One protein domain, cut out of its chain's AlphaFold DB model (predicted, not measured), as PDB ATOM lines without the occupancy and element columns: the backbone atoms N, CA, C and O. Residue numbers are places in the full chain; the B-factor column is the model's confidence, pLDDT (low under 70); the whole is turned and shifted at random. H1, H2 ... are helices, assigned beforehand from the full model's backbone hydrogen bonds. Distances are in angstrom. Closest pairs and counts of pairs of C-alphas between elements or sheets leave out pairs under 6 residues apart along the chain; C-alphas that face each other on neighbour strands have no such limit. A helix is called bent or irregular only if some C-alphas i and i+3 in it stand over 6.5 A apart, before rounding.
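This is residues 2 to 138 of the 145 residues of the protein "Superfamily II DNA or RNA helicase" of Pseudomonas syringae pv. actinidiae (UniProt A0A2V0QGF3). Four helices, H1, H4, H5 and H7, make a loose bundle, and H8 folds back along residues 108 to 115 of the long helix H7. H2 and H3 make a small pair beyond the end of H1; far from them, H5 has a kink near residue 71, and H6 makes a corner with the end of H5 at the far end of the domain, with residues 85 to 90 sticking out. The printed part has 137 residues with eight named helices, H1 to H8 in order, and no named strand: all helix. It is loose, with a radius of gyration of the C-alphas of 17.6 A and spans of 50, 42 and 25 A.

H1 is residues 2 to 15, 20.1 A long, beginning at C-alpha 2 (2.088, 94.443, 10.569). H2 is residues 19 to 26, H3 residues 31 to 37, and H4 residues 43 to 53, 15.3 A long. H5, residues 56 to 77, is 29.5 A long and irregular, with C-alphas 68 and 71 7.6 A apart and a kink of 53 degrees near residue 71. H6 is residues 81 to 89. H7, residues 93 to 118, is 38.0 A long, beginning at C-alpha 93 (0.321, 112.841, 26.203). H8, residues 126 to 133, ends at C-alpha 133 (22.124, 104.081, 25.494).

In the bundle of H1, H4, H5 and H7, helices grouped together, H1 touches H4, the closest C-alphas being those of Trp 12 and Val 50, 5.7 A apart; they run the same way at a shallow tilt of 34 degrees, only just short of steep. H1 also touches H7, at residues 106 to 113 of H7 alone, with C-alphas Ile 7 and Val 110 closest at 6.4 A. H4 and H5 form a helical hairpin and only just touch, with 3 pairs of C-alphas within 8 A; Ile 51 and Ser 59 have the closest C-alphas, 5.1 A apart. H5 and H7 only just touch, also with 3 pairs, opposite ways at a steep tilt of 39 degrees; the C-alphas of Phe 65 and Ser 102 are closest, 7.5 A apart. H7 and H8 form a helical hairpin at a shallow tilt of 23 degrees, with C-alphas Gln 112 and Val 127 closest at 6.1 A. H2 touches H3, the C-alphas of Thr 24 and Ala 33 being closest at 6.5 A. H5 and H6 touch only at the corner, and H6 and H7 are apart. In H1, H2, H3, H4, H6, H7 and H8 every O i to N i+4 pair is within hydrogen-bond range; in H5, 15 of 18 are.

The C-alphas of Ala 88 and Pro 121 are the two farthest apart, at 51.5 A. The printed part has no cut and no long link. The mean pLDDT of the printed part is 81.3; residues 2 to 3, 68 to 85 and 87 to 88 are under 70.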
ATOM      1  N   ASP A   2       1.245  95.276  11.441       65.25
ATOM      2  CA  ASP A   2       2.088  94.443  10.569       65.25
ATOM      3  C   ASP A   2       3.506  94.190  11.097       65.25
ATOM      4  O   ASP A   2       3.958  93.053  11.099       65.25
ATOM      5  N   ALA A   3       4.201  95.202  11.630       65.94
ATOM      6  CA  ALA A   3       5.569  95.018  12.135       65.94
ATOM      7  C   ALA A   3       5.667  93.972  13.266       65.94
ATOM      8  O   ALA A   3       6.572  93.144  13.264       65.94
ATOM      9  N   ALA A   4       4.717  93.967  14.209       70.75
ATOM     10  CA  ALA A   4       4.689  92.993  15.303       70.75
ATOM     11  C   ALA A   4       4.406  91.568  14.801       70.75
ATOM     12  O   ALA A   4       5.003  90.609  15.291       70.75
ATOM     13  N   LEU A   5       3.535  91.442  13.795       77.38
ATOM     14  CA  LEU A   5       3.254  90.175  13.129       77.38
ATOM     15  C   LEU A   5       4.510  89.629  12.434       77.38
ATOM     16  O   LEU A   5       4.870  88.477  12.653       77.38
ATOM     17  N   TRP A   6       5.219  90.461  11.666       82.62
ATOM     18  CA  TRP A   6       6.451  90.053  10.984       82.62
ATOM     19  C   TRP A   6       7.568  89.662  11.951       82.62
ATOM     20  O   TRP A   6       8.293  88.705  11.686       82.62
ATOM     21  N   ILE A   7       7.690  90.348  13.091       84.50
ATOM     22  CA  ILE A   7       8.660  89.978  14.128       84.50
ATOM     23  C   ILE A   7       8.312  88.615  14.721       84.50
ATOM     24  O   ILE A   7       9.196  87.767  14.822       84.50
ATOM     25  N   LEU A   8       7.043  88.376  15.075       85.81
ATOM     26  CA  LEU A   8       6.626  87.068  15.580       85.81
ATOM     27  C   LEU A   8       6.918  85.970  14.556       85.81
ATOM     28  O   LEU A   8       7.530  84.971  14.919       85.81
ATOM     29  N   ILE A   9       6.533  86.166  13.292       87.94
ATOM     30  CA  ILE A   9       6.791  85.200  12.216       87.94
ATOM     31  C   ILE A   9       8.295  84.954  12.071       87.94
ATOM     32  O   ILE A   9       8.714  83.807  11.980       87.94
ATOM     33  N   GLY A  10       9.124  85.999  12.098       88.94
ATOM     34  CA  GLY A  10      10.577  85.869  11.981       88.94
ATOM     35  C   GLY A  10      11.214  85.085  13.133       88.94
ATOM     36  O   GLY A  10      12.066  84.231  12.894       88.94
ATOM     37  N   VAL A  11      10.787  85.341  14.373       89.00
ATOM     38  CA  VAL A  11      11.240  84.597  15.563       89.00
ATOM     39  C   VAL A  11      10.727  83.156  15.526       89.00
ATOM     40  O   VAL A  11      11.478  82.224  15.799       89.00
ATOM     41  N   TRP A  12       9.469  82.959  15.141       92.75
ATOM     42  CA  TRP A  12       8.851  81.645  15.006       92.75
ATOM     43  C   TRP A  12       9.545  80.792  13.942       92.75
ATOM     44  O   TRP A  12       9.902  79.649  14.216       92.75
ATOM     45  N   LEU A  13       9.840  81.363  12.774       91.88
ATOM     46  CA  LEU A  13      10.624  80.718  11.717       91.88
ATOM     47  C   LEU A  13      12.023  80.312  12.181       91.88
ATOM     48  O   LEU A  13      12.563  79.325  11.694       91.88
ATOM     49  N   LEU A  14      12.623  81.085  13.087       90.38
ATOM     50  CA  LEU A  14      13.971  80.824  13.576       90.38
ATOM     51  C   LEU A  14      14.021  79.708  14.626       90.38
ATOM     52  O   LEU A  14      14.989  78.955  14.649       90.38
ATOM     53  N   TYR A  15      13.020  79.621  15.506       90.56
ATOM     54  CA  TYR A  15      13.100  78.767  16.697       90.56
ATOM     55  C   TYR A  15      12.053  77.655  16.782       90.56
ATOM     56  O   TYR A  15      12.240  76.717  17.552       90.56
ATOM     57  N   ALA A  16      10.936  77.760  16.063       92.38
ATOM     58  CA  ALA A  16       9.752  76.954  16.355       92.38
ATOM     59  C   ALA A  16       9.099  76.280  15.141       92.38
ATOM     60  O   ALA A  16       8.497  75.211  15.308       92.38
ATOM     61  N   ALA A  17       9.207  76.894  13.960       92.94
ATOM     62  CA  ALA A  17       8.641  76.393  12.715       92.94
ATOM     63  C   ALA A  17       9.296  75.079  12.275       92.94
ATOM     64  O   ALA A  17      10.488  74.860  12.477       92.94
ATOM     65  N   THR A  18       8.513  74.211  11.639       92.06
ATOM     66  CA  THR A  18       9.026  72.998  10.993       92.06
ATOM     67  C   THR A  18       9.581  73.309   9.606       92.06
ATOM     68  O   THR A  18       9.138  74.253   8.949       92.06
ATOM     69  N   ASP A  19      10.476  72.461   9.098       89.06
ATOM     70  CA  ASP A  19      11.025  72.610   7.743       89.06
ATOM     71  C   ASP A  19       9.929  72.674   6.671       89.06
ATOM     72  O   ASP A  19      10.013  73.472   5.740       89.06
ATOM     73  N   LEU A  20       8.852  71.895   6.829       88.31
ATOM     74  CA  LEU A  20       7.704  71.929   5.920       88.31
ATOM     75  C   LEU A  20       6.994  73.291   5.940       88.31
ATOM     76  O   LEU A  20       6.585  73.796   4.895       88.31
ATOM     77  N   GLN A  21       6.846  73.904   7.116       90.62
ATOM     78  CA  GLN A  21       6.248  75.233   7.250       90.62
ATOM     79  C   GLN A  21       7.144  76.317   6.638       90.62
ATOM     80  O   GLN A  21       6.642  77.215   5.961       90.62
ATOM     81  N   VAL A  22       8.463  76.203   6.816       89.88
ATOM     82  CA  VAL A  22       9.445  77.095   6.182       89.88
ATOM     83  C   VAL A  22       9.371  76.972   4.656       89.88
ATOM     84  O   VAL A  22       9.263  77.983   3.966       89.88
ATOM     85  N   GLN A  23       9.354  75.748   4.123       87.12
ATOM     86  CA  GLN A  23       9.235  75.492   2.682       87.12
ATOM     87  C   GLN A  23       7.910  76.001   2.107       87.12
ATOM     88  O   GLN A  23       7.889  76.577   1.021       87.12
ATOM     89  N   THR A  24       6.811  75.837   2.847       85.75
ATOM     90  CA  THR A  24       5.492  76.343   2.444       85.75
ATOM     91  C   THR A  24       5.522  77.863   2.275       85.75
ATOM     92  O   THR A  24       5.018  78.372   1.279       85.75
ATOM     93  N   LEU A  25       6.165  78.591   3.195       84.38
ATOM     94  CA  LEU A  25       6.313  80.049   3.110       84.38
ATOM     95  C   LEU A  25       7.325  80.510   2.052       84.38
ATOM     96  O   LEU A  25       7.213  81.626   1.553       84.38
ATOM     97  N   ALA A  26       8.300  79.671   1.707       85.19
ATOM     98  CA  ALA A  26       9.271  79.948   0.649       85.19
ATOM     99  C   ALA A  26       8.754  79.597  -0.760       85.19
ATOM    100  O   ALA A  26       9.409  79.917  -1.754       85.19
ATOM    101  N   SER A  27       7.608  78.917  -0.862       82.81
ATOM    102  CA  SER A  27       7.052  78.460  -2.135       82.81
ATOM    103  C   SER A  27       6.452  79.616  -2.948       82.81
ATOM    104  O   SER A  27       5.868  80.534  -2.371       82.81
ATOM    105  N   PRO A  28       6.527  79.575  -4.293       82.38
ATOM    106  CA  PRO A  28       5.863  80.558  -5.143       82.38
ATOM    107  C   PRO A  28       4.349  80.620  -4.897       82.38
ATOM    108  O   PRO A  28       3.714  79.599  -4.616       82.38
ATOM    109  N   LEU A  29       3.769  81.812  -5.074       76.50
ATOM    110  CA  LEU A  29       2.327  82.066  -4.984       76.50
ATOM    111  C   LEU A  29       1.574  81.266  -6.057       76.50
ATOM    112  O   LEU A  29       1.418  81.689  -7.199       76.50
ATOM    113  N   THR A  30       1.127  80.077  -5.670       82.12
ATOM    114  CA  THR A  30       0.273  79.180  -6.450       82.12
ATOM    115  C   THR A  30      -0.981  78.874  -5.640       82.12
ATOM    116  O   THR A  30      -0.955  78.934  -4.411       82.12
ATOM    117  N   VAL A  31      -2.071  78.469  -6.293       77.50
ATOM    118  CA  VAL A  31      -3.317  78.074  -5.600       77.50
ATOM    119  C   VAL A  31      -3.064  76.956  -4.572       77.50
ATOM    120  O   VAL A  31      -3.652  76.939  -3.487       77.50
ATOM    121  N   GLY A  32      -2.138  76.039  -4.879       76.25
ATOM    122  CA  GLY A  32      -1.693  74.998  -3.951       76.25
ATOM    123  C   GLY A  32      -0.957  75.563  -2.733       76.25
ATOM    124  O   GLY A  32      -1.269  75.181  -1.604       76.25
ATOM    125  N   ALA A  33      -0.043  76.514  -2.943       74.19
ATOM    126  CA  ALA A  33       0.669  77.198  -1.864       74.19
ATOM    127  C   ALA A  33      -0.270  78.048  -0.993       74.19
ATOM    128  O   ALA A  33      -0.152  78.006   0.227       74.19
ATOM    129  N   GLU A  34      -1.259  78.741  -1.569       73.94
ATOM    130  CA  GLU A  34      -2.279  79.469  -0.797       73.94
ATOM    131  C   GLU A  34      -3.111  78.526   0.079       73.94
ATOM    132  O   GLU A  34      -3.373  78.805   1.250       73.94
ATOM    133  N   THR A  35      -3.497  77.373  -0.468       78.94
ATOM    134  CA  THR A  35      -4.251  76.357   0.276       78.94
ATOM    135  C   THR A  35      -3.418  75.768   1.417       78.94
ATOM    136  O   THR A  35      -3.941  75.531   2.507       78.94
ATOM    137  N   ALA A  36      -2.118  75.558   1.201       75.31
ATOM    138  CA  ALA A  36      -1.193  75.118   2.241       75.31
ATOM    139  C   ALA A  36      -0.951  76.210   3.300       75.31
ATOM    140  O   ALA A  36      -0.972  75.915   4.493       75.31
ATOM    141  N   ALA A  37      -0.823  77.475   2.888       74.50
ATOM    142  CA  ALA A  37      -0.652  78.618   3.781       74.50
ATOM    143  C   ALA A  37      -1.851  78.812   4.723       74.50
ATOM    144  O   ALA A  37      -1.669  79.209   5.870       74.50
ATOM    145  N   ARG A  38      -3.072  78.446   4.307       79.56
ATOM    146  CA  ARG A  38      -4.256  78.447   5.192       79.56
ATOM    147  C   ARG A  38      -4.154  77.474   6.369       79.56
ATOM    148  O   ARG A  38      -4.881  77.640   7.342       79.56
ATOM    149  N   LYS A  39      -3.281  76.462   6.295       83.19
ATOM    150  CA  LYS A  39      -3.021  75.517   7.395       83.19
ATOM    151  C   LYS A  39      -1.953  76.022   8.370       83.19
ATOM    152  O   LYS A  39      -1.614  75.314   9.317       83.19
ATOM    153  N   MET A  40      -1.392  77.207   8.128       83.12
ATOM    154  CA  MET A  40      -0.400  77.798   9.017       83.12
ATOM    155  C   MET A  40      -1.024  78.143  10.373       83.12
ATOM    156  O   MET A  40      -2.203  78.500  10.441       83.12
ATOM    157  N   PRO A  41      -0.246  78.039  11.464       86.38
ATOM    158  CA  PRO A  41      -0.732  78.395  12.787       86.38
ATOM    159  C   PRO A  41      -1.164  79.863  12.835       86.38
ATOM    160  O   PRO A  41      -0.558  80.730  12.209       86.38
ATOM    161  N   MET A  42      -2.202  80.156  13.614       85.75
ATOM    162  CA  MET A  42      -2.581  81.541  13.887       85.75
ATOM    163  C   MET A  42      -1.549  82.221  14.794       85.75
ATOM    164  O   MET A  42      -0.756  81.557  15.461       85.75
ATOM    165  N   PHE A  43      -1.603  83.554  14.875       82.06
ATOM    166  CA  PHE A  43      -0.709  84.368  15.709       82.06
ATOM    167  C   PHE A  43      -0.579  83.847  17.151       82.06
ATOM    168  O   PHE A  43       0.530  83.744  17.669       82.06
ATOM    169  N   SER A  44      -1.694  83.494  17.799       82.31
ATOM    170  CA  SER A  44      -1.689  82.961  19.169       82.31
ATOM    171  C   SER A  44      -0.887  81.664  19.276       82.31
ATOM    172  O   SER A  44      -0.022  81.551  20.137       82.31
ATOM    173  N   THR A  45      -1.105  80.737  18.344       88.81
ATOM    174  CA  THR A  45      -0.399  79.453  18.280       88.81
ATOM    175  C   THR A  45       1.083  79.633  17.951       88.81
ATOM    176  O   THR A  45       1.927  78.971  18.546       88.81
ATOM    177  N   MET A  46       1.434  80.550  17.041       90.38
ATOM    178  CA  MET A  46       2.838  80.886  16.769       90.38
ATOM    179  C   MET A  46       3.534  81.415  18.028       90.38
ATOM    180  O   MET A  46       4.662  81.024  18.318       90.38
ATOM    181  N   LEU A  47       2.858  82.279  18.792       86.88
ATOM    182  CA  LEU A  47       3.393  82.822  20.036       86.88
ATOM    183  C   LEU A  47       3.590  81.735  21.099       86.88
ATOM    184  O   LEU A  47       4.643  81.708  21.727       86.88
ATOM    185  N   GLU A  48       2.630  80.828  21.276       89.56
ATOM    186  CA  GLU A  48       2.755  79.678  22.185       89.56
ATOM    187  C   GLU A  48       3.967  78.808  21.832       89.56
ATOM    188  O   GLU A  48       4.788  78.506  22.695       89.56
ATOM    189  N   GLN A  49       4.145  78.494  20.549       92.50
ATOM    190  CA  GLN A  49       5.283  77.702  20.082       92.50
ATOM    191  C   GLN A  49       6.625  78.419  20.285       92.50
ATOM    192  O   GLN A  49       7.628  77.774  20.582       92.50
ATOM    193  N   VAL A  50       6.664  79.750  20.146       90.12
ATOM    194  CA  VAL A  50       7.859  80.545  20.474       90.12
ATOM    195  C   VAL A  50       8.139  80.506  21.974       90.12
ATOM    196  O   VAL A  50       9.286  80.311  22.359       90.12
ATOM    197  N   ILE A  51       7.119  80.649  22.820       88.06
ATOM    198  CA  ILE A  51       7.277  80.575  24.279       88.06
ATOM    199  C   ILE A  51       7.861  79.223  24.697       88.06
ATOM    200  O   ILE A  51       8.737  79.190  25.555       88.06
ATOM    201  N   GLU A  52       7.414  78.141  24.063       89.88
ATOM    202  CA  GLU A  52       7.863  76.780  24.353       89.88
ATOM    203  C   GLU A  52       9.288  76.489  23.850       89.88
ATOM    204  O   GLU A  52      10.071  75.855  24.554       89.88
ATOM    205  N   LYS A  53       9.635  76.933  22.634       89.94
ATOM    206  CA  LYS A  53      10.844  76.465  21.928       89.94
ATOM    207  C   LYS A  53      11.975  77.486  21.833       89.94
ATOM    208  O   LYS A  53      13.126  77.100  21.637       89.94
ATOM    209  N   ALA A  54      11.679  78.783  21.918       86.75
ATOM    210  CA  ALA A  54      12.694  79.821  21.776       86.75
ATOM    211  C   ALA A  54      13.424  80.089  23.105       86.75
ATOM    212  O   ALA A  54      12.863  79.883  24.184       86.75
ATOM    213  N   PRO A  55      14.664  80.613  23.061       84.94
ATOM    214  CA  PRO A  55      15.361  81.061  24.261       84.94
ATOM    215  C   PRO A  55      14.518  82.059  25.059       84.94
ATOM    216  O   PRO A  55      13.908  82.960  24.478       84.94
ATOM    217  N   ALA A  56      14.561  81.967  26.392       79.12
ATOM    218  CA  ALA A  56      13.728  82.771  27.294       79.12
ATOM    219  C   ALA A  56      13.755  84.278  26.981       79.12
ATOM    220  O   ALA A  56      12.735  84.957  27.071       79.12
ATOM    221  N   GLN A  57      14.908  84.804  26.559       75.12
ATOM    222  CA  GLN A  57      15.052  86.207  26.175       75.12
ATOM    223  C   GLN A  57      14.187  86.595  24.961       75.12
ATOM    224  O   GLN A  57      13.577  87.663  24.970       75.12
ATOM    225  N   ALA A  58      14.104  85.736  23.938       74.00
ATOM    226  CA  ALA A  58      13.300  85.982  22.740       74.00
ATOM    227  C   ALA A  58      11.797  85.955  23.066       74.00
ATOM    228  O   ALA A  58      11.049  86.839  22.641       74.00
ATOM    229  N   SER A  59      11.375  84.997  23.892       78.69
ATOM    230  CA  SER A  59       9.986  84.849  24.335       78.69
ATOM    231  C   SER A  59       9.543  85.993  25.256       78.69
ATOM    232  O   SER A  59       8.449  86.528  25.087       78.69
ATOM    233  N   ARG A  60      10.410  86.446  26.177       78.12
ATOM    234  CA  ARG A  60      10.118  87.534  27.136       78.12
ATOM    235  C   ARG A  60       9.819  88.861  26.441       78.12
ATOM    236  O   ARG A  60       8.899  89.568  26.839       78.12
ATOM    237  N   MET A  61      10.557  89.196  25.381       75.62
ATOM    238  CA  MET A  61      10.320  90.434  24.626       75.62
ATOM    239  C   MET A  61       8.961  90.427  23.908       75.62
ATOM    240  O   MET A  61       8.251  91.431  23.929       75.62
ATOM    241  N   LEU A  62       8.575  89.296  23.307       77.94
ATOM    242  CA  LEU A  62       7.279  89.141  22.633       77.94
ATOM    243  C   LEU A  62       6.106  89.139  23.620       77.94
ATOM    244  O   LEU A  62       5.076  89.757  23.346       77.94
ATOM    245  N   LEU A  63       6.274  88.495  24.778       78.50
ATOM    246  CA  LEU A  63       5.293  88.504  25.862       78.50
ATOM    247  C   LEU A  63       5.060  89.917  26.401       78.50
ATOM    248  O   LEU A  63       3.918  90.370  26.404       78.50
ATOM    249  N   ASN A  64       6.127  90.651  26.732       76.31
ATOM    250  CA  ASN A  64       6.014  92.042  27.178       76.31
ATOM    251  C   ASN A  64       5.305  92.913  26.135       76.31
ATOM    252  O   ASN A  64       4.449  93.729  26.475       76.31
ATOM    253  N   PHE A  65       5.631  92.740  24.848       75.56
ATOM    254  CA  PHE A  65       4.955  93.485  23.790       75.56
ATOM    255  C   PHE A  65       3.450  93.189  23.761       75.56
ATOM    256  O   PHE A  65       2.650  94.126  23.679       75.56
ATOM    257  N   LYS A  66       3.063  91.908  23.855       77.75
ATOM    258  CA  LYS A  66       1.658  91.495  23.927       77.75
ATOM    259  C   LYS A  66       0.976  92.124  25.139       77.75
ATOM    260  O   LYS A  66      -0.026  92.798  24.953       77.75
ATOM    261  N   GLU A  67       1.506  91.961  26.345       75.25
ATOM    262  CA  GLU A  67       0.875  92.469  27.572       75.25
ATOM    263  C   GLU A  67       0.617  93.980  27.521       75.25
ATOM    264  O   GLU A  67      -0.484  94.434  27.833       75.25
ATOM    265  N   VAL A  68       1.591  94.757  27.038       69.75
ATOM    266  CA  VAL A  68       1.483  96.222  26.977       69.75
ATOM    267  C   VAL A  68       0.534  96.694  25.870       69.75
ATOM    268  O   VAL A  68      -0.174  97.686  26.041       69.75
ATOM    269  N   ASN A  69       0.499  96.015  24.719       68.94
ATOM    270  CA  ASN A  69      -0.171  96.540  23.520       68.94
ATOM    271  C   ASN A  69      -1.489  95.828  23.174       68.94
ATOM    272  O   ASN A  69      -2.284  96.377  22.409       68.94
ATOM    273  N   TRP A  70      -1.773  94.651  23.740       68.19
ATOM    274  CA  TRP A  70      -2.921  93.815  23.363       68.19
ATOM    275  C   TRP A  70      -4.264  94.532  23.515       68.19
ATOM    276  O   TRP A  70      -5.076  94.537  22.590       68.19
ATOM    277  N   HIS A  71      -4.506  95.189  24.649       64.75
ATOM    278  CA  HIS A  71      -5.774  95.885  24.889       64.75
ATOM    279  C   HIS A  71      -5.969  97.091  23.960       64.75
ATOM    280  O   HIS A  71      -7.052  97.285  23.401       64.75
ATOM    281  N   ALA A  72      -4.902  97.865  23.743       64.50
ATOM    282  CA  ALA A  72      -4.922  99.018  22.851       64.50
ATOM    283  C   ALA A  72      -5.142  98.607  21.386       64.50
ATOM    284  O   ALA A  72      -5.932  99.241  20.685       64.50
ATOM    285  N   MET A  73      -4.494  97.526  20.941       64.75
ATOM    286  CA  MET A  73      -4.641  96.989  19.586       64.75
ATOM    287  C   MET A  73      -6.051  96.455  19.332       64.75
ATOM    288  O   MET A  73      -6.654  96.824  18.327       64.75
ATOM    289  N   ASN A  74      -6.615  95.667  20.255       59.56
ATOM    290  CA  ASN A  74      -7.980  95.146  20.112       59.56
ATOM    291  C   ASN A  74      -9.017  96.276  20.035       59.56
ATOM    292  O   ASN A  74      -9.904  96.259  19.187       59.56
ATOM    293  N   SER A  75      -8.869  97.314  20.861       58.59
ATOM    294  CA  SER A  75      -9.776  98.467  20.827       58.59
ATOM    295  C   SER A  75      -9.651  99.315  19.557       58.59
ATOM    296  O   SER A  75     -10.631  99.923  19.133       58.59
ATOM    297  N   PHE A  76      -8.461  99.385  18.953       55.81
ATOM    298  CA  PHE A  76      -8.240 100.116  17.704       55.81
ATOM    299  C   PHE A  76      -8.807  99.367  16.490       55.81
ATOM    300  O   PHE A  76      -9.487  99.974  15.670       55.81
ATOM    301  N   VAL A  77      -8.582  98.050  16.404       56.16
ATOM    302  CA  VAL A  77      -9.063  97.199  15.298       56.16
ATOM    303  C   VAL A  77     -10.588  97.125  15.252       56.16
ATOM    304  O   VAL A  77     -11.170  97.127  14.173       56.16
ATOM    305  N   HIS A  78     -11.244  97.106  16.411       56.16
ATOM    306  CA  HIS A  78     -12.703  97.054  16.488       56.16
ATOM    307  C   HIS A  78     -13.381  98.432  16.436       56.16
ATOM    308  O   HIS A  78     -14.556  98.526  16.782       56.16
ATOM    309  N   SER A  79     -12.668  99.499  16.041       54.78
ATOM    310  CA  SER A  79     -13.188 100.878  16.047       54.78
ATOM    311  C   SER A  79     -13.908 101.218  17.358       54.78
ATOM    312  O   SER A  79     -15.002 101.778  17.361       54.78
ATOM    313  N   GLY A  80     -13.320 100.804  18.486       60.38
ATOM    314  CA  GLY A  80     -13.959 100.883  19.794       60.38
ATOM    315  C   GLY A  80     -14.171 102.322  20.279       60.38
ATOM    316  O   GLY A  80     -13.886 103.305  19.597       60.38
ATOM    317  N   ILE A  81     -14.609 102.466  21.529       60.53
ATOM    318  CA  ILE A  81     -14.858 103.781  22.147       60.53
ATOM    319  C   ILE A  81     -13.630 104.716  22.113       60.53
ATOM    320  O   ILE A  81     -13.765 105.937  22.101       60.53
ATOM    321  N   HIS A  82     -12.423 104.144  22.056       65.00
ATOM    322  CA  HIS A  82     -11.157 104.867  22.077       65.00
ATOM    323  C   HIS A  82     -10.881 105.698  20.807       65.00
ATOM    324  O   HIS A  82     -10.605 106.884  20.969       65.00
ATOM    325  N   PRO A  83     -10.937 105.159  19.568       64.06
ATOM    326  CA  PRO A  83     -10.880 105.968  18.345       64.06
ATOM    327  C   PRO A  83     -11.865 107.146  18.311       64.06
ATOM    328  O   PRO A  83     -11.459 108.263  18.001       64.06
ATOM    329  N   LEU A  84     -13.127 106.923  18.698       63.62
ATOM    330  CA  LEU A  84     -14.170 107.959  18.682       63.62
ATOM    331  C   LEU A  84     -13.903 109.073  19.706       63.62
ATOM    332  O   LEU A  84     -13.950 110.253  19.364       63.62
ATOM    333  N   ARG A  85     -13.557 108.714  20.951       65.69
ATOM    334  CA  ARG A  85     -13.194 109.687  21.998       65.69
ATOM    335  C   ARG A  85     -11.926 110.464  21.653       65.69
ATOM    336  O   ARG A  85     -11.894 111.670  21.843       65.69
ATOM    337  N   ARG A  86     -10.901 109.808  21.100       71.50
ATOM    338  CA  ARG A  86      -9.628 110.457  20.729       71.50
ATOM    339  C   ARG A  86      -9.771 111.424  19.558       71.50
ATOM    340  O   ARG A  86      -9.053 112.416  19.511       71.50
ATOM    341  N   HIS A  87     -10.702 111.162  18.641       69.12
ATOM    342  CA  HIS A  87     -11.046 112.111  17.584       69.12
ATOM    343  C   HIS A  87     -11.703 113.383  18.149       69.12
ATOM    344  O   HIS A  87     -11.481 114.469  17.627       69.12
ATOM    345  N   ALA A  88     -12.499 113.260  19.215       69.81
ATOM    346  CA  ALA A  88     -13.198 114.388  19.831       69.81
ATOM    347  C   ALA A  88     -12.340 115.170  20.848       69.81
ATOM    348  O   ALA A  88     -12.412 116.392  20.896       69.81
ATOM    349  N   GLU A  89     -11.541 114.476  21.661       78.44
ATOM    350  CA  GLU A  89     -10.845 115.039  22.832       78.44
ATOM    351  C   GLU A  89      -9.317 115.124  22.644       78.44
ATOM    352  O   GLU A  89      -8.604 115.649  23.499       78.44
ATOM    353  N   GLY A  90      -8.794 114.615  21.524       74.38
ATOM    354  CA  GLY A  90      -7.359 114.466  21.293       74.38
ATOM    355  C   GLY A  90      -6.755 113.256  22.017       74.38
ATOM    356  O   GLY A  90      -7.443 112.405  22.585       74.38
ATOM    357  N   TYR A  91      -5.427 113.143  21.968       74.81
ATOM    358  CA  TYR A  91      -4.687 112.045  22.594       74.81
ATOM    359  C   TYR A  91      -4.011 112.526  23.878       74.81
ATOM    360  O   TYR A  91      -3.270 113.507  23.865       74.81
ATOM    361  N   ALA A  92      -4.199 111.794  24.980       80.25
ATOM    362  CA  ALA A  92      -3.453 112.042  26.211       80.25
ATOM    363  C   ALA A  92      -1.939 111.886  25.964       80.25
ATOM    364  O   ALA A  92      -1.509 110.895  25.370       80.25
ATOM    365  N   ALA A  93      -1.123 112.823  26.455       78.56
ATOM    366  CA  ALA A  93       0.321 112.841  26.203       78.56
ATOM    367  C   ALA A  93       1.020 111.522  26.591       78.56
ATOM    368  O   ALA A  93       1.794 110.981  25.804       78.56
ATOM    369  N   GLY A  94       0.668 110.937  27.742       78.44
ATOM    370  CA  GLY A  94       1.232 109.656  28.188       78.44
ATOM    371  C   GLY A  94       0.882 108.466  27.284       78.44
ATOM    372  O   GLY A  94       1.653 107.513  27.185       78.44
ATOM    373  N   LEU A  95      -0.246 108.523  26.567       75.69
ATOM    374  CA  LEU A  95      -0.610 107.505  25.579       75.69
ATOM    375  C   LEU A  95       0.269 107.615  24.327       75.69
ATOM    376  O   LEU A  95       0.723 106.592  23.817       75.69
ATOM    377  N   ILE A  96       0.512 108.839  23.847       80.81
ATOM    378  CA  ILE A  96       1.421 109.091  22.721       80.81
ATOM    379  C   ILE A  96       2.829 108.623  23.093       80.81
ATOM    380  O   ILE A  96       3.449 107.881  22.336       80.81
ATOM    381  N   GLU A  97       3.307 108.996  24.281       82.62
ATOM    382  CA  GLU A  97       4.618 108.582  24.776       82.62
ATOM    383  C   GLU A  97       4.738 107.054  24.840       82.62
ATOM    384  O   GLU A  97       5.695 106.483  24.316       82.62
ATOM    385  N   SER A  98       3.740 106.380  25.415       78.12
ATOM    386  CA  SER A  98       3.710 104.915  25.499       78.12
ATOM    387  C   SER A  98       3.723 104.264  24.115       78.12
ATOM    388  O   SER A  98       4.456 103.301  23.893       78.12
ATOM    389  N   ALA A  99       2.966 104.808  23.157       80.25
ATOM    390  CA  ALA A  99       2.942 104.307  21.786       80.25
ATOM    391  C   ALA A  99       4.308 104.458  21.097       80.25
ATOM    392  O   ALA A  99       4.805 103.503  20.501       80.25
ATOM    393  N   VAL A 100       4.949 105.624  21.229       86.00
ATOM    394  CA  VAL A 100       6.282 105.883  20.661       86.00
ATOM    395  C   VAL A 100       7.331 104.961  21.286       86.00
ATOM    396  O   VAL A 100       8.112 104.339  20.564       86.00
ATOM    397  N   ARG A 101       7.318 104.791  22.615       86.88
ATOM    398  CA  ARG A 101       8.203 103.845  23.313       86.88
ATOM    399  C   ARG A 101       7.992 102.412  22.822       86.88
ATOM    400  O   ARG A 101       8.971 101.724  22.536       86.88
ATOM    401  N   SER A 102       6.746 101.969  22.648       81.56
ATOM    402  CA  SER A 102       6.431 100.657  22.061       81.56
ATOM    403  C   SER A 102       6.985 100.501  20.639       81.56
ATOM    404  O   SER A 102       7.556  99.458  20.321       81.56
ATOM    405  N   CYS A 103       6.887 101.528  19.789       84.44
ATOM    406  CA  CYS A 103       7.480 101.521  18.445       84.44
ATOM    407  C   CYS A 103       9.012 101.392  18.479       84.44
ATOM    408  O   CYS A 103       9.591 100.627  17.699       84.44
ATOM    409  N   ASN A 104       9.673 102.082  19.410       89.50
ATOM    410  CA  ASN A 104      11.116 101.952  19.612       89.50
ATOM    411  C   ASN A 104      11.485 100.536  20.083       89.50
ATOM    412  O   ASN A 104      12.435  99.941  19.575       89.50
ATOM    413  N   GLY A 105      10.690  99.959  20.991       85.81
ATOM    414  CA  GLY A 105      10.837  98.572  21.438       85.81
ATOM    415  C   GLY A 105      10.722  97.560  20.294       85.81
ATOM    416  O   GLY A 105      11.571  96.682  20.167       85.81
ATOM    417  N   LEU A 106       9.734  97.721  19.406       84.69
ATOM    418  CA  LEU A 106       9.595  96.887  18.205       84.69
ATOM    419  C   LEU A 106      10.808  97.008  17.275       84.69
ATOM    420  O   LEU A 106      11.319  96.000  16.793       84.69
ATOM    421  N   SER A 107      11.301  98.227  17.057       89.31
ATOM    422  CA  SER A 107      12.481  98.469  16.214       89.31
ATOM    423  C   SER A 107      13.723  97.772  16.777       89.31
ATOM    424  O   SER A 107      14.492  97.148  16.045       89.31
ATOM    425  N   LEU A 108      13.879  97.801  18.099       89.25
ATOM    426  CA  LEU A 108      14.944  97.092  18.793       89.25
ATOM    427  C   LEU A 108      14.805  95.564  18.681       89.25
ATOM    428  O   LEU A 108      15.809  94.873  18.534       89.25
ATOM    429  N   MET A 109      13.582  95.025  18.714       86.75
ATOM    430  CA  MET A 109      13.336  93.592  18.495       86.75
ATOM    431  C   MET A 109      13.727  93.153  17.081       86.75
ATOM    432  O   MET A 109      14.354  92.105  16.926       86.75
ATOM    433  N   VAL A 110      13.415  93.960  16.060       88.06
ATOM    434  CA  VAL A 110      13.868  93.712  14.677       88.06
ATOM    435  C   VAL A 110      15.393  93.687  14.617       88.06
ATOM    436  O   VAL A 110      15.977  92.769  14.042       88.06
ATOM    437  N   PHE A 111      16.044  94.659  15.256       90.19
ATOM    438  CA  PHE A 111      17.499  94.717  15.313       90.19
ATOM    439  C   PHE A 111      18.108  93.492  16.018       90.19
ATOM    440  O   PHE A 111      19.025  92.874  15.479       90.19
ATOM    441  N   GLN A 112      17.563  93.080  17.170       88.69
ATOM    442  CA  GLN A 112      17.975  91.866  17.884       88.69
ATOM    443  C   GLN A 112      17.839  90.620  17.002       88.69
ATOM    444  O   GLN A 112      18.765  89.810  16.953       88.69
ATOM    445  N   LEU A 113      16.714  90.465  16.297       87.56
ATOM    446  CA  LEU A 113      16.504  89.344  15.381       87.56
ATOM    447  C   LEU A 113      17.554  89.344  14.263       87.56
ATOM    448  O   LEU A 113      18.132  88.298  13.979       87.56
ATOM    449  N   GLY A 114      17.841  90.509  13.678       88.25
ATOM    450  CA  GLY A 114      18.894  90.670  12.676       88.25
ATOM    451  C   GLY A 114      20.266  90.242  13.201       88.25
ATOM    452  O   GLY A 114      20.921  89.406  12.584       88.25
ATOM    453  N   VAL A 115      20.666  90.737  14.376       90.25
ATOM    454  CA  VAL A 115      21.942  90.383  15.022       90.25
ATOM    455  C   VAL A 115      22.045  88.878  15.268       90.25
ATOM    456  O   VAL A 115      23.038  88.270  14.871       90.25
ATOM    457  N   VAL A 116      21.016  88.256  15.852       87.75
ATOM    458  CA  VAL A 116      20.988  86.801  16.085       87.75
ATOM    459  C   VAL A 116      21.131  86.037  14.772       87.75
ATOM    460  O   VAL A 116      21.896  85.078  14.703       87.75
ATOM    461  N   ARG A 117      20.434  86.475  13.719       86.31
ATOM    462  CA  ARG A 117      20.485  85.838  12.400       86.31
ATOM    463  C   ARG A 117      21.854  85.907  11.741       86.31
ATOM    464  O   ARG A 117      22.182  84.991  10.996       86.31
ATOM    465  N   THR A 118      22.643  86.949  12.002       89.94
ATOM    466  CA  THR A 118      24.006  87.027  11.456       89.94
ATOM    467  C   THR A 118      24.928  85.945  12.017       89.94
ATOM    468  O   THR A 118      25.854  85.533  11.328       89.94
ATOM    469  N   GLY A 119      24.711  85.517  13.269       86.19
ATOM    470  CA  GLY A 119      25.624  84.620  13.984       86.19
ATOM    471  C   GLY A 119      27.041  85.182  14.184       86.19
ATOM    472  O   GLY A 119      27.925  84.451  14.623       86.19
ATOM    473  N   ASP A 120      27.278  86.459  13.865       91.06
ATOM    474  CA  ASP A 120      28.611  87.053  13.832       91.06
ATOM    475  C   ASP A 120      29.030  87.531  15.236       91.06
ATOM    476  O   ASP A 120      28.391  88.428  15.808       91.06
ATOM    477  N   PRO A 121      30.124  86.982  15.805       89.75
ATOM    478  CA  PRO A 121      30.588  87.338  17.144       89.75
ATOM    479  C   PRO A 121      30.886  88.830  17.335       89.75
ATOM    480  O   PRO A 121      30.836  89.311  18.467       89.75
ATOM    481  N   ARG A 122      31.161  89.581  16.259       92.62
ATOM    482  CA  ARG A 122      31.446  91.025  16.311       92.62
ATOM    483  C   ARG A 122      30.269  91.851  16.827       92.62
ATOM    484  O   ARG A 122      30.483  92.919  17.389       92.62
ATOM    485  N   TYR A 123      29.040  91.359  16.675       90.19
ATOM    486  CA  TYR A 123      27.838  92.047  17.155       90.19
ATOM    487  C   TYR A 123      27.423  91.633  18.572       90.19
ATOM    488  O   TYR A 123      26.390  92.085  19.080       90.19
ATOM    489  N   LYS A 124      28.219  90.794  19.248       87.31
ATOM    490  CA  LYS A 124      27.945  90.377  20.624       87.31
ATOM    491  C   LYS A 124      27.857  91.603  21.538       87.31
ATOM    492  O   LYS A 124      28.769  92.415  21.609       87.31
ATOM    493  N   GLY A 125      26.738  91.731  22.249       88.12
ATOM    494  CA  GLY A 125      26.499  92.830  23.191       88.12
ATOM    495  C   GLY A 125      26.031  94.150  22.566       88.12
ATOM    496  O   GLY A 125      25.604  95.025  23.314       88.12
ATOM    497  N   VAL A 126      26.007  94.296  21.234       93.31
ATOM    498  CA  VAL A 126      25.564  95.544  20.580       93.31
ATOM    499  C   VAL A 126      24.115  95.881  20.929       93.31
ATOM    500  O   VAL A 126      23.803  97.036  21.208       93.31
ATOM    501  N   VAL A 127      23.228  94.884  20.984       90.56
ATOM    502  CA  VAL A 127      21.820  95.121  21.342       90.56
ATOM    503  C   VAL A 127      21.696  95.663  22.764       90.56
ATOM    504  O   VAL A 127      20.967  96.628  22.987       90.56
ATOM    505  N   ARG A 128      22.464  95.104  23.705       89.31
ATOM    506  CA  ARG A 128      22.513  95.589  25.088       89.31
ATOM    507  C   ARG A 128      23.044  97.022  25.157       89.31
ATOM    508  O   ARG A 128      22.450  97.848  25.839       89.31
ATOM    509  N   ALA A 129      24.097  97.342  24.408       91.88
ATOM    510  CA  ALA A 129      24.639  98.699  24.359       91.88
ATOM    511  C   ALA A 129      23.612  99.717  23.823       91.88
ATOM    512  O   ALA A 129      23.502 100.823  24.348       91.88
ATOM    513  N   ILE A 130      22.818  99.344  22.811       92.06
ATOM    514  CA  ILE A 130      21.717 100.182  22.304       92.06
ATOM    515  C   ILE A 130      20.606 100.313  23.352       92.06
ATOM    516  O   ILE A 130      20.116 101.420  23.573       92.06
ATOM    517  N   GLN A 131      20.232  99.224  24.028       90.12
ATOM    518  CA  GLN A 131      19.251  99.257  25.118       90.12
ATOM    519  C   GLN A 131      19.657 100.223  26.228       90.12
ATOM    520  O   GLN A 131      18.849 101.048  26.639       90.12
ATOM    521  N   GLU A 132      20.906 100.151  26.683       90.25
ATOM    522  CA  GLU A 132      21.433 101.012  27.743       90.25
ATOM    523  C   GLU A 132      21.519 102.475  27.281       90.25
ATOM    524  O   GLU A 132      21.084 103.379  27.995       90.25
ATOM    525  N   LYS A 133      21.992 102.725  26.053       93.81
ATOM    526  CA  LYS A 133      22.124 104.081  25.494       93.81
ATOM    527  C   LYS A 133      20.785 104.801  25.299       93.81
ATOM    528  O   LYS A 133      20.728 106.024  25.431       93.81
ATOM    529  N   TYR A 134      19.732 104.063  24.951       93.06
ATOM    530  CA  TYR A 134      18.421 104.617  24.595       93.06
ATOM    531  C   TYR A 134      17.302 104.209  25.568       93.06
ATOM    532  O   TYR A 134      16.123 104.338  25.233       93.06
ATOM    533  N   HIS A 135      17.637 103.743  26.776       89.50
ATOM    534  CA  HIS A 135      16.675 103.272  27.783       89.50
ATOM    535  C   HIS A 135      15.547 104.283  28.058       89.50
ATOM    536  O   HIS A 135      14.389 103.909  28.230       89.50
ATOM    537  N   GLN A 136      15.861 105.577  28.019       90.69
ATOM    538  CA  GLN A 136      14.944 106.683  28.259       90.69
ATOM    539  C   GLN A 136      13.845 106.838  27.202       90.69
ATOM    540  O   GLN A 136      12.850 107.490  27.497       90.69
ATOM    541  N   ILE A 137      13.986 106.244  26.010       90.31
ATOM    542  CA  ILE A 137      12.967 106.245  24.940       90.31
ATOM    543  C   ILE A 137      12.432 104.843  24.622       90.31
ATOM    544  O   ILE A 137      11.630 104.682  23.701       90.31
ATOM    545  N   LEU A 138      12.876 103.825  25.355       88.00
ATOM    546  CA  LEU A 138      12.404 102.451  25.220       88.00
ATOM    547  C   LEU A 138      11.255 102.178  26.207       88.00
ATOM    548  O   LEU A 138      11.028 102.965  27.137       88.00
TER     549      LEU A 138